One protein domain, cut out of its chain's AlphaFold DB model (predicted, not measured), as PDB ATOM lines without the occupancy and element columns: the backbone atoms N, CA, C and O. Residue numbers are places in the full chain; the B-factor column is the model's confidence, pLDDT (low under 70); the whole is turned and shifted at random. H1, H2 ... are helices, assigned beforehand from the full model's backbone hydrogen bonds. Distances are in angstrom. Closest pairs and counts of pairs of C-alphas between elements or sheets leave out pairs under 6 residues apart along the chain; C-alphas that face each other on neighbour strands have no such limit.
ATOM      1  N   GLY A  70     200.201 281.121 179.530       48.75
ATOM      2  CA  GLY A  70     201.261 280.170 179.158       48.75
ATOM      3  C   GLY A  70     202.700 280.621 179.424       48.75
ATOM      4  O   GLY A  70     203.605 279.785 179.365       48.75
ATOM      5  N   ALA A  71     202.936 281.893 179.739       53.31
ATOM      6  CA  ALA A  71     204.257 282.349 180.154       53.31
ATOM      7  C   ALA A  71     204.558 281.960 181.612       53.31
ATOM      8  O   ALA A  71     203.683 281.958 182.473       53.31
ATOM      9  N   MET A  72     205.814 281.596 181.864       56.50
ATOM     10  CA  MET A  72     206.316 281.243 183.188       56.50
ATOM     11  C   MET A  72     206.188 282.450 184.117       56.50
ATOM     12  O   MET A  72     206.717 283.518 183.802       56.50
ATOM     13  N   GLU A  73     205.478 282.283 185.233       59.72
ATOM     14  CA  GLU A  73     205.435 283.316 186.263       59.72
ATOM     15  C   GLU A  73     206.857 283.547 186.793       59.72
ATOM     16  O   GLU A  73     207.612 282.585 186.958       59.72
ATOM     17  N   PRO A  74     207.256 284.794 187.084       55.00
ATOM     18  CA  PRO A  74     208.569 285.068 187.666       55.00
ATOM     19  C   PRO A  74     208.789 284.318 188.996       55.00
ATOM     20  O   PRO A  74     209.927 283.992 189.329       55.00
ATOM     21  N   ASP A  75     207.713 283.958 189.704       57.38
ATOM     22  CA  ASP A  75     207.738 283.171 190.946       57.38
ATOM     23  C   ASP A  75     208.104 281.680 190.735       57.38
ATOM     24  O   ASP A  75     208.578 280.993 191.660       57.38
ATOM     25  N   ASP A  76     207.970 281.185 189.499       62.22
ATOM     26  CA  ASP A  76     208.372 279.835 189.097       62.22
ATOM     27  C   ASP A  76     209.865 279.726 188.785       62.22
ATOM     28  O   ASP A  76     210.359 278.615 188.591       62.22
ATOM     29  N   LEU A  77     210.612 280.829 188.758       64.25
ATOM     30  CA  LEU A  77     212.055 280.805 188.550       64.25
ATOM     31  C   LEU A  77     212.782 280.946 189.888       64.25
ATOM     32  O   LEU A  77     212.679 281.957 190.584       64.25
ATOM     33  N   SER A  78     213.538 279.913 190.251       65.69
ATOM     34  CA  SER A  78     214.287 279.858 191.509       65.69
ATOM     35  C   SER A  78     215.275 281.021 191.648       65.69
ATOM     36  O   SER A  78     215.410 281.589 192.729       65.69
ATOM     37  N   THR A  79     215.861 281.473 190.541       63.16
ATOM     38  CA  THR A  79     216.764 282.629 190.491       63.16
ATOM     39  C   THR A  79     216.080 283.952 190.829       63.16
ATOM     40  O   THR A  79     216.698 284.794 191.493       63.16
ATOM     41  N   PHE A  80     214.815 284.119 190.428       60.78
ATOM     42  CA  PHE A  80     214.038 285.341 190.630       60.78
ATOM     43  C   PHE A  80     213.347 285.388 191.991       60.78
ATOM     44  O   PHE A  80     213.046 286.482 192.450       60.78
ATOM     45  N   ARG A  81     213.210 284.270 192.714       62.25
ATOM     46  CA  ARG A  81     212.660 284.262 194.090       62.25
ATOM     47  C   ARG A  81     213.418 285.140 195.088       62.25
ATOM     48  O   ARG A  81     212.851 285.523 196.100       62.25
ATOM     49  N   HIS A  82     214.681 285.436 194.798       59.22
ATOM     50  CA  HIS A  82     215.563 286.276 195.615       59.22
ATOM     51  C   HIS A  82     215.559 287.753 195.178       59.22
ATOM     52  O   HIS A  82     216.119 288.613 195.845       59.22
ATOM     53  N   LEU A  83     214.957 288.055 194.021       56.31
ATOM     54  CA  LEU A  83     214.886 289.404 193.444       56.31
ATOM     55  C   LEU A  83     213.449 289.927 193.341       56.31
ATOM     56  O   LEU A  83     213.252 291.137 193.290       56.31
ATOM     57  N   SER A  84     212.461 289.033 193.323       48.59
ATOM     58  CA  SER A  84     211.044 289.356 193.414       48.59
ATOM     59  C   SER A  84     210.629 289.419 194.883       48.59
ATOM     60  O   SER A  84     210.693 288.403 195.578       48.59
ATOM     61  N   PRO A  85     210.136 290.575 195.360       44.94
ATOM     62  CA  PRO A  85     209.310 290.677 196.559       44.94
ATOM     63  C   PRO A  85     208.036 289.840 196.363       44.94
ATOM     64  O   PRO A  85     207.018 290.334 195.880       44.94
ATOM     65  N   GLY A  86     208.111 288.537 196.620       47.50
ATOM     66  CA  GLY A  86     207.068 287.597 196.221       47.50
ATOM     67  C   GLY A  86     205.730 287.865 196.909       47.50
ATOM     68  O   GLY A  86     205.643 287.897 198.134       47.50
ATOM     69  N   HIS A  87     204.663 287.954 196.114       43.59
ATOM     70  CA  HIS A  87     203.265 287.843 196.551       43.59
ATOM     71  C   HIS A  87     202.857 286.394 196.917       43.59
ATOM     72  O   HIS A  87     201.679 286.127 197.135       43.59
ATOM     73  N   GLY A  88     203.812 285.459 197.016       43.47
ATOM     74  CA  GLY A  88     203.561 284.036 197.291       43.47
ATOM     75  C   GLY A  88     204.217 283.460 198.554       43.47
ATOM     76  O   GLY A  88     203.948 282.313 198.905       43.47
ATOM     77  N   ARG A  89     205.054 284.225 199.265       44.47
ATOM     78  CA  ARG A  89     205.468 283.910 200.644       44.47
ATOM     79  C   ARG A  89     204.843 284.958 201.538       44.47
ATOM     80  O   ARG A  89     205.032 286.136 201.265       44.47
ATOM     81  N   ASP A  90     204.088 284.524 202.542       45.19
ATOM     82  CA  ASP A  90     203.424 285.368 203.539       45.19
ATOM     83  C   ASP A  90     204.231 286.631 203.856       45.19
ATOM     84  O   ASP A  90     205.194 286.550 204.607       45.19
ATOM     85  N   ALA A  91     203.852 287.748 203.222       44.84
ATOM     86  CA  ALA A  91     204.234 289.139 203.464       44.84
ATOM     87  C   ALA A  91     205.496 289.382 204.323       44.84
ATOM     88  O   ALA A  91     205.452 290.164 205.271       44.84
ATOM     89  N   ALA A  92     206.618 288.738 203.999       55.31
ATOM     90  CA  ALA A  92     207.900 289.103 204.571       55.31
ATOM     91  C   ALA A  92     208.348 290.357 203.829       55.31
ATOM     92  O   ALA A  92     208.306 290.407 202.595       55.31
ATOM     93  N   ASP A  93     208.701 291.386 204.591       65.62
ATOM     94  CA  ASP A  93     209.157 292.658 204.052       65.62
ATOM     95  C   ASP A  93     210.271 292.378 203.020       65.62
ATOM     96  O   ASP A  93     211.219 291.655 203.344       65.62
ATOM     97  N   PRO A  94     210.197 292.884 201.772       62.66
ATOM     98  CA  PRO A  94     211.284 292.743 200.802       62.66
ATOM     99  C   PRO A  94     212.652 293.103 201.382       62.66
ATOM    100  O   PRO A  94     213.662 292.511 200.998       62.66
ATOM    101  N   ALA A  95     212.685 294.041 202.332       65.06
ATOM    102  CA  ALA A  95     213.897 294.398 203.048       65.06
ATOM    103  C   ALA A  95     214.474 293.228 203.868       65.06
ATOM    104  O   ALA A  95     215.694 293.068 203.906       65.06
ATOM    105  N   GLU A  96     213.642 292.391 204.488       67.62
ATOM    106  CA  GLU A  96     214.084 291.212 205.245       67.62
ATOM    107  C   GLU A  96     214.611 290.108 204.326       67.62
ATOM    108  O   GLU A  96     215.645 289.513 204.632       67.62
ATOM    109  N   SER A  97     213.974 289.885 203.172       68.62
ATOM    110  CA  SER A  97     214.458 288.909 202.183       68.62
ATOM    111  C   SER A  97     215.831 289.303 201.634       68.62
ATOM    112  O   SER A  97     216.756 288.492 201.633       68.62
ATOM    113  N   LEU A  98     215.996 290.570 201.240       74.50
ATOM    114  CA  LEU A  98     217.277 291.087 200.752       74.50
ATOM    115  C   LEU A  98     218.350 291.069 201.846       74.50
ATOM    116  O   LEU A  98     219.513 290.776 201.575       74.50
ATOM    117  N   SER A  99     217.969 291.359 203.092       75.44
ATOM    118  CA  SER A  99     218.891 291.297 204.230       75.44
ATOM    119  C   SER A  99     219.336 289.864 204.527       75.44
ATOM    120  O   SER A  99     220.496 289.656 204.878       75.44
ATOM    121  N   GLY A 100     218.445 288.881 204.364       77.31
ATOM    122  CA  GLY A 100     218.764 287.457 204.471       77.31
ATOM    123  C   GLY A 100     219.775 287.015 203.415       77.31
ATOM    124  O   GLY A 100     220.810 286.455 203.768       77.31
ATOM    125  N   ASP A 101     219.535 287.365 202.150       77.31
ATOM    126  CA  ASP A 101     220.433 287.014 201.043       77.31
ATOM    127  C   ASP A 101     221.812 287.681 201.179       77.31
ATOM    128  O   ASP A 101     222.846 287.054 200.937       77.31
ATOM    129  N   LEU A 102     221.857 288.952 201.599       81.06
ATOM    130  CA  LEU A 102     223.117 289.661 201.852       81.06
ATOM    131  C   LEU A 102     223.882 289.069 203.037       81.06
ATOM    132  O   LEU A 102     225.115 289.055 203.028       81.06
ATOM    133  N   ARG A 103     223.163 288.583 204.051       80.00
ATOM    134  CA  ARG A 103     223.762 287.908 205.197       80.00
ATOM    135  C   ARG A 103     224.326 286.547 204.808       80.00
ATOM    136  O   ARG A 103     225.468 286.277 205.147       80.00
ATOM    137  N   GLU A 104     223.589 285.739 204.054       75.94
ATOM    138  CA  GLU A 104     224.066 284.444 203.550       75.94
ATOM    139  C   GLU A 104     225.305 284.611 202.658       75.94
ATOM    140  O   GLU A 104     226.306 283.922 202.850       75.94
ATOM    141  N   ALA A 105     225.296 285.601 201.758       82.75
ATOM    142  CA  ALA A 105     226.455 285.931 200.930       82.75
ATOM    143  C   ALA A 105     227.668 286.425 201.744       82.75
ATOM    144  O   ALA A 105     228.809 286.249 201.312       82.75
ATOM    145  N   GLY A 106     227.434 287.068 202.892       83.56
ATOM    146  CA  GLY A 106     228.484 287.520 203.804       83.56
ATOM    147  C   GLY A 106     229.036 286.411 204.703       83.56
ATOM    148  O   GLY A 106     230.244 286.379 204.945       83.56
ATOM    149  N   ASP A 107     228.166 285.516 205.173       90.12
ATOM    150  CA  ASP A 107     228.495 284.437 206.108       90.12
ATOM    151  C   ASP A 107     229.191 283.261 205.387       90.12
ATOM    152  O   ASP A 107     230.194 282.753 205.894       90.12
ATOM    153  N   ASP A 108     228.730 282.873 204.187       89.62
ATOM    154  CA  ASP A 108     229.403 281.887 203.324       89.62
ATOM    155  C   ASP A 108     229.269 282.228 201.820       89.62
ATOM    156  O   ASP A 108     228.357 281.764 201.123       89.62
ATOM    157  N   PRO A 109     230.212 283.006 201.255       83.19
ATOM    158  CA  PRO A 109     230.135 283.428 199.858       83.19
ATOM    159  C   PRO A 109     230.309 282.275 198.861       83.19
ATOM    160  O   PRO A 109     229.833 282.369 197.726       83.19
ATOM    161  N   VAL A 110     231.016 281.198 199.228       92.62
ATOM    162  CA  VAL A 110     231.279 280.082 198.305       92.62
ATOM    163  C   VAL A 110     230.051 279.191 198.208       92.62
ATOM    164  O   VAL A 110     229.668 278.805 197.098       92.62
ATOM    165  N   GLU A 111     229.414 278.901 199.343       89.56
ATOM    166  CA  GLU A 111     228.152 278.171 199.366       89.56
ATOM    167  C   GLU A 111     227.048 278.962 198.654       89.56
ATOM    168  O   GLU A 111     226.389 278.398 197.775       89.56
ATOM    169  N   TYR A 112     226.949 280.272 198.910       83.62
ATOM    170  CA  TYR A 112     226.001 281.169 198.241       83.62
ATOM    171  C   TYR A 112     226.180 281.192 196.712       83.62
ATOM    172  O   TYR A 112     225.233 281.014 195.946       83.62
ATOM    173  N   LEU A 113     227.406 281.355 196.205       88.19
ATOM    174  CA  LEU A 113     227.637 281.298 194.753       88.19
ATOM    175  C   LEU A 113     227.348 279.901 194.182       88.19
ATOM    176  O   LEU A 113     226.885 279.763 193.044       88.19
ATOM    177  N   GLY A 114     227.615 278.856 194.969       90.31
ATOM    178  CA  GLY A 114     227.341 277.471 194.613       90.31
ATOM    179  C   GLY A 114     225.850 277.143 194.525       90.31
ATOM    180  O   GLY A 114     225.468 276.367 193.642       90.31
ATOM    181  N   SER A 115     225.014 277.691 195.412       85.62
ATOM    182  CA  SER A 115     223.551 277.567 195.347       85.62
ATOM    183  C   SER A 115     223.004 278.352 194.155       85.62
ATOM    184  O   SER A 115     222.364 277.755 193.290       85.62
ATOM    185  N   ARG A 116     223.415 279.614 193.976       85.69
ATOM    186  CA  ARG A 116     222.961 280.452 192.848       85.69
ATOM    187  C   ARG A 116     223.298 279.864 191.483       85.69
ATOM    188  O   ARG A 116     222.495 279.939 190.556       85.69
ATOM    189  N   LYS A 117     224.470 279.240 191.334       85.56
ATOM    190  CA  LYS A 117     224.824 278.535 190.094       85.56
ATOM    191  C   LYS A 117     223.857 277.385 189.794       85.56
ATOM    192  O   LYS A 117     223.538 277.177 188.626       85.56
ATOM    193  N   ARG A 118     223.445 276.622 190.811       90.00
ATOM    194  CA  ARG A 118     222.498 275.507 190.647       90.00
ATOM    195  C   ARG A 118     221.130 276.032 190.232       90.00
ATOM    196  O   ARG A 118     220.634 275.587 189.205       90.00
ATOM    197  N   ASP A 119     220.631 277.062 190.906       85.88
ATOM    198  CA  ASP A 119     219.345 277.693 190.580       85.88
ATOM    199  C   ASP A 119     219.285 278.174 189.121       85.88
ATOM    200  O   ASP A 119     218.330 277.899 188.401       85.88
ATOM    201  N   VAL A 120     220.347 278.834 188.634       84.81
ATOM    202  CA  VAL A 120     220.427 279.290 187.232       84.81
ATOM    203  C   VAL A 120     220.381 278.119 186.251       84.81
ATOM    204  O   VAL A 120     219.765 278.219 185.187       84.81
ATOM    205  N   LEU A 121     221.063 277.017 186.567       88.12
ATOM    206  CA  LEU A 121     221.075 275.837 185.705       88.12
ATOM    207  C   LEU A 121     219.711 275.145 185.698       88.12
ATOM    208  O   LEU A 121     219.230 274.810 184.613       88.12
ATOM    209  N   ASP A 122     219.087 275.011 186.865       85.69
ATOM    210  CA  ASP A 122     217.770 274.402 187.037       85.69
ATOM    211  C   ASP A 122     216.683 275.216 186.321       85.69
ATOM    212  O   ASP A 122     215.848 274.659 185.605       85.69
ATOM    213  N   ASP A 123     216.724 276.544 186.436       83.62
ATOM    214  CA  ASP A 123     215.803 277.447 185.744       83.62
ATOM    215  C   ASP A 123     215.971 277.380 184.224       83.62
ATOM    216  O   ASP A 123     214.988 277.327 183.480       83.62
ATOM    217  N   LYS A 124     217.218 277.325 183.744       89.12
ATOM    218  CA  LYS A 124     217.516 277.142 182.319       89.12
ATOM    219  C   LYS A 124     216.978 275.796 181.820       89.12
ATOM    220  O   LYS A 124     216.382 275.754 180.746       89.12
ATOM    221  N   ASP A 125     217.145 274.714 182.578       86.25
ATOM    222  CA  ASP A 125     216.620 273.393 182.202       86.25
ATOM    223  C   ASP A 125     215.081 273.379 182.198       86.25
ATOM    224  O   ASP A 125     214.468 272.873 181.251       86.25
ATOM    225  N   ARG A 126     214.437 274.029 183.176       83.12
ATOM    226  CA  ARG A 126     212.975 274.199 183.218       83.12
ATOM    227  C   ARG A 126     212.457 275.022 182.034       83.12
ATOM    228  O   ARG A 126     211.439 274.671 181.436       83.12
ATOM    229  N   ALA A 127     213.164 276.087 181.658       80.81
ATOM    230  CA  ALA A 127     212.825 276.903 180.496       80.81
ATOM    231  C   ALA A 127     212.928 276.100 179.188       80.81
ATOM    232  O   ALA A 127     212.031 276.168 178.347       80.81
ATOM    233  N   VAL A 128     213.982 275.291 179.034       84.56
ATOM    234  CA  VAL A 128     214.132 274.386 177.882       84.56
ATOM    235  C   VAL A 128     212.983 273.381 177.832       84.56
ATOM    236  O   VAL A 128     212.374 273.218 176.775       84.56
ATOM    237  N   GLN A 129     212.626 272.771 178.964       84.50
ATOM    238  CA  GLN A 129     211.507 271.831 179.037       84.50
ATOM    239  C   GLN A 129     210.181 272.481 178.612       84.50
ATOM    240  O   GLN A 129     209.440 271.906 177.817       84.50
ATOM    241  N   ARG A 130     209.906 273.713 179.055       81.50
ATOM    242  CA  ARG A 130     208.718 274.470 178.630       81.50
ATOM    243  C   ARG A 130     208.710 274.772 177.136       81.50
ATOM    244  O   ARG A 130     207.676 274.616 176.488       81.50
ATOM    245  N   ILE A 131     209.845 275.179 176.571       79.31
ATOM    246  CA  ILE A 131     209.954 275.400 175.122       79.31
ATOM    247  C   ILE A 131     209.697 274.089 174.378       79.31
ATOM    248  O   ILE A 131     208.991 274.089 173.370       79.31
ATOM    249  N   GLU A 132     210.216 272.965 174.873       80.38
ATOM    250  CA  GLU A 132     209.952 271.651 174.293       80.38
ATOM    251  C   GLU A 132     208.471 271.263 174.345       80.38
ATOM    252  O   GLU A 132     207.954 270.756 173.345       80.38
ATOM    253  N   GLU A 133     207.788 271.523 175.461       82.12
ATOM    254  CA  GLU A 133     206.346 271.303 175.618       82.12
ATOM    255  C   GLU A 133     205.534 272.164 174.646       82.12
ATOM    256  O   GLU A 133     204.664 271.647 173.944       82.12
ATOM    257  N   LEU A 134     205.850 273.458 174.541       83.56
ATOM    258  CA  LEU A 134     205.182 274.385 173.622       83.56
ATOM    259  C   LEU A 134     205.422 274.003 172.157       83.56
ATOM    260  O   LEU A 134     204.499 274.012 171.345       83.56
ATOM    261  N   THR A 135     206.651 273.610 171.823       77.44
ATOM    262  CA  THR A 135     207.024 273.149 170.477       77.44
ATOM    263  C   THR A 135     206.281 271.859 170.118       77.44
ATOM    264  O   THR A 135     205.809 271.711 168.988       77.44
ATOM    265  N   ALA A 136     206.131 270.941 171.082       80.25
ATOM    266  CA  ALA A 136     205.361 269.712 170.913       80.25
ATOM    267  C   ALA A 136     203.859 269.993 170.743       80.25
ATOM    268  O   ALA A 136     203.240 269.437 169.835       80.25
ATOM    269  N   ALA A 137     203.289 270.887 171.554       80.62
ATOM    270  CA  ALA A 137     201.887 271.298 171.454       80.62
ATOM    271  C   ALA A 137     201.580 272.012 170.125       80.62
ATOM    272  O   ALA A 137     200.517 271.807 169.542       80.62
ATOM    273  N   ALA A 138     202.530 272.792 169.605       81.25
ATOM    274  CA  ALA A 138     202.429 273.459 168.308       81.25
ATOM    275  C   ALA A 138     202.642 272.515 167.105       81.25
ATOM    276  O   ALA A 138     202.552 272.953 165.958       81.25
ATOM    277  N   GLY A 139     202.947 271.231 167.339       77.69
ATOM    278  CA  GLY A 139     203.176 270.247 166.280       77.69
ATOM    279  C   GLY A 139     204.408 270.536 165.417       77.69
ATOM    280  O   GLY A 139     204.493 270.046 164.290       77.69
ATOM    281  N   VAL A 140     205.356 271.339 165.914       78.44
ATOM    282  CA  VAL A 140     206.564 271.703 165.167       78.44
ATOM    283  C   VAL A 140     207.489 270.481 165.102       78.44
ATOM    284  O   VAL A 140     207.908 269.969 166.146       78.44
ATOM    285  N   PRO A 141     207.844 269.989 163.900       64.56
ATOM    286  CA  PRO A 141     208.744 268.854 163.765       64.56
ATOM    287  C   PRO A 141     210.110 269.192 164.364       64.56
ATOM    288  O   PRO A 141     210.753 270.162 163.958       64.56
TER     289      PRO A 141
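This is residues 70 to 141 of the 299 residues of an uncharacterized protein of Actinomadura madurae (UniProt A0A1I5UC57). Two helices, one short and one long, meet at a corner and make a flat, open V: H1 is the short arm and H2 the long one. Ahead of them, the winding stretch of residues 70 to 93, with no named element, runs through the opening between the arms, and residues 106 to 111 stick out as the corner. The printed part has 72 residues, with two named helices, H1 then H2, and no named strand; the class is all helix. The whole is loose, with a radius of gyration of the C-alphas of 15.6 A, and spans 49 by 29 by 12 A.

Pass residues 70 to 93 and you come to H1, residues 94 to 107; after the tight link of one residue, Asp 108, look for H2, residues 109 to 137. The two only just touch, and only at the corner by their link, with 3 pairs of C-alphas within 8 A. Look there at the residues that touch: H1 touches H2 with residues 104 to 105 alone, and H2 touches H1 with residues 112 to 113 alone; the closest C-alphas of the two helices, those of Ala 105 and Tyr 112, are 5.5 A apart. The lines of the helices stand at a steep tilt of 56 degrees, opposite ways, and their centres are 22.3 A apart. In both H1 and H2, every O i to N i+4 pair is within hydrogen-bond range.

Find C-alpha 94 at (211.284, 292.743, 200.802); from there H1 runs 19.8 A to C-alpha 107 at (228.495, 284.437, 206.108). H2, residues 109 to 137, runs 41.9 A and ends at C-alpha 137 at (201.887, 271.298, 171.454).

The two C-alphas farthest apart, those of Asp 107 and Gly 139, are 49.3 A apart. The printed part has no cut. In the B-factor column you will find low model confidence, under 70, at residues 70 to 97 and 141; the mean pLDDT of the printed part is 72.5.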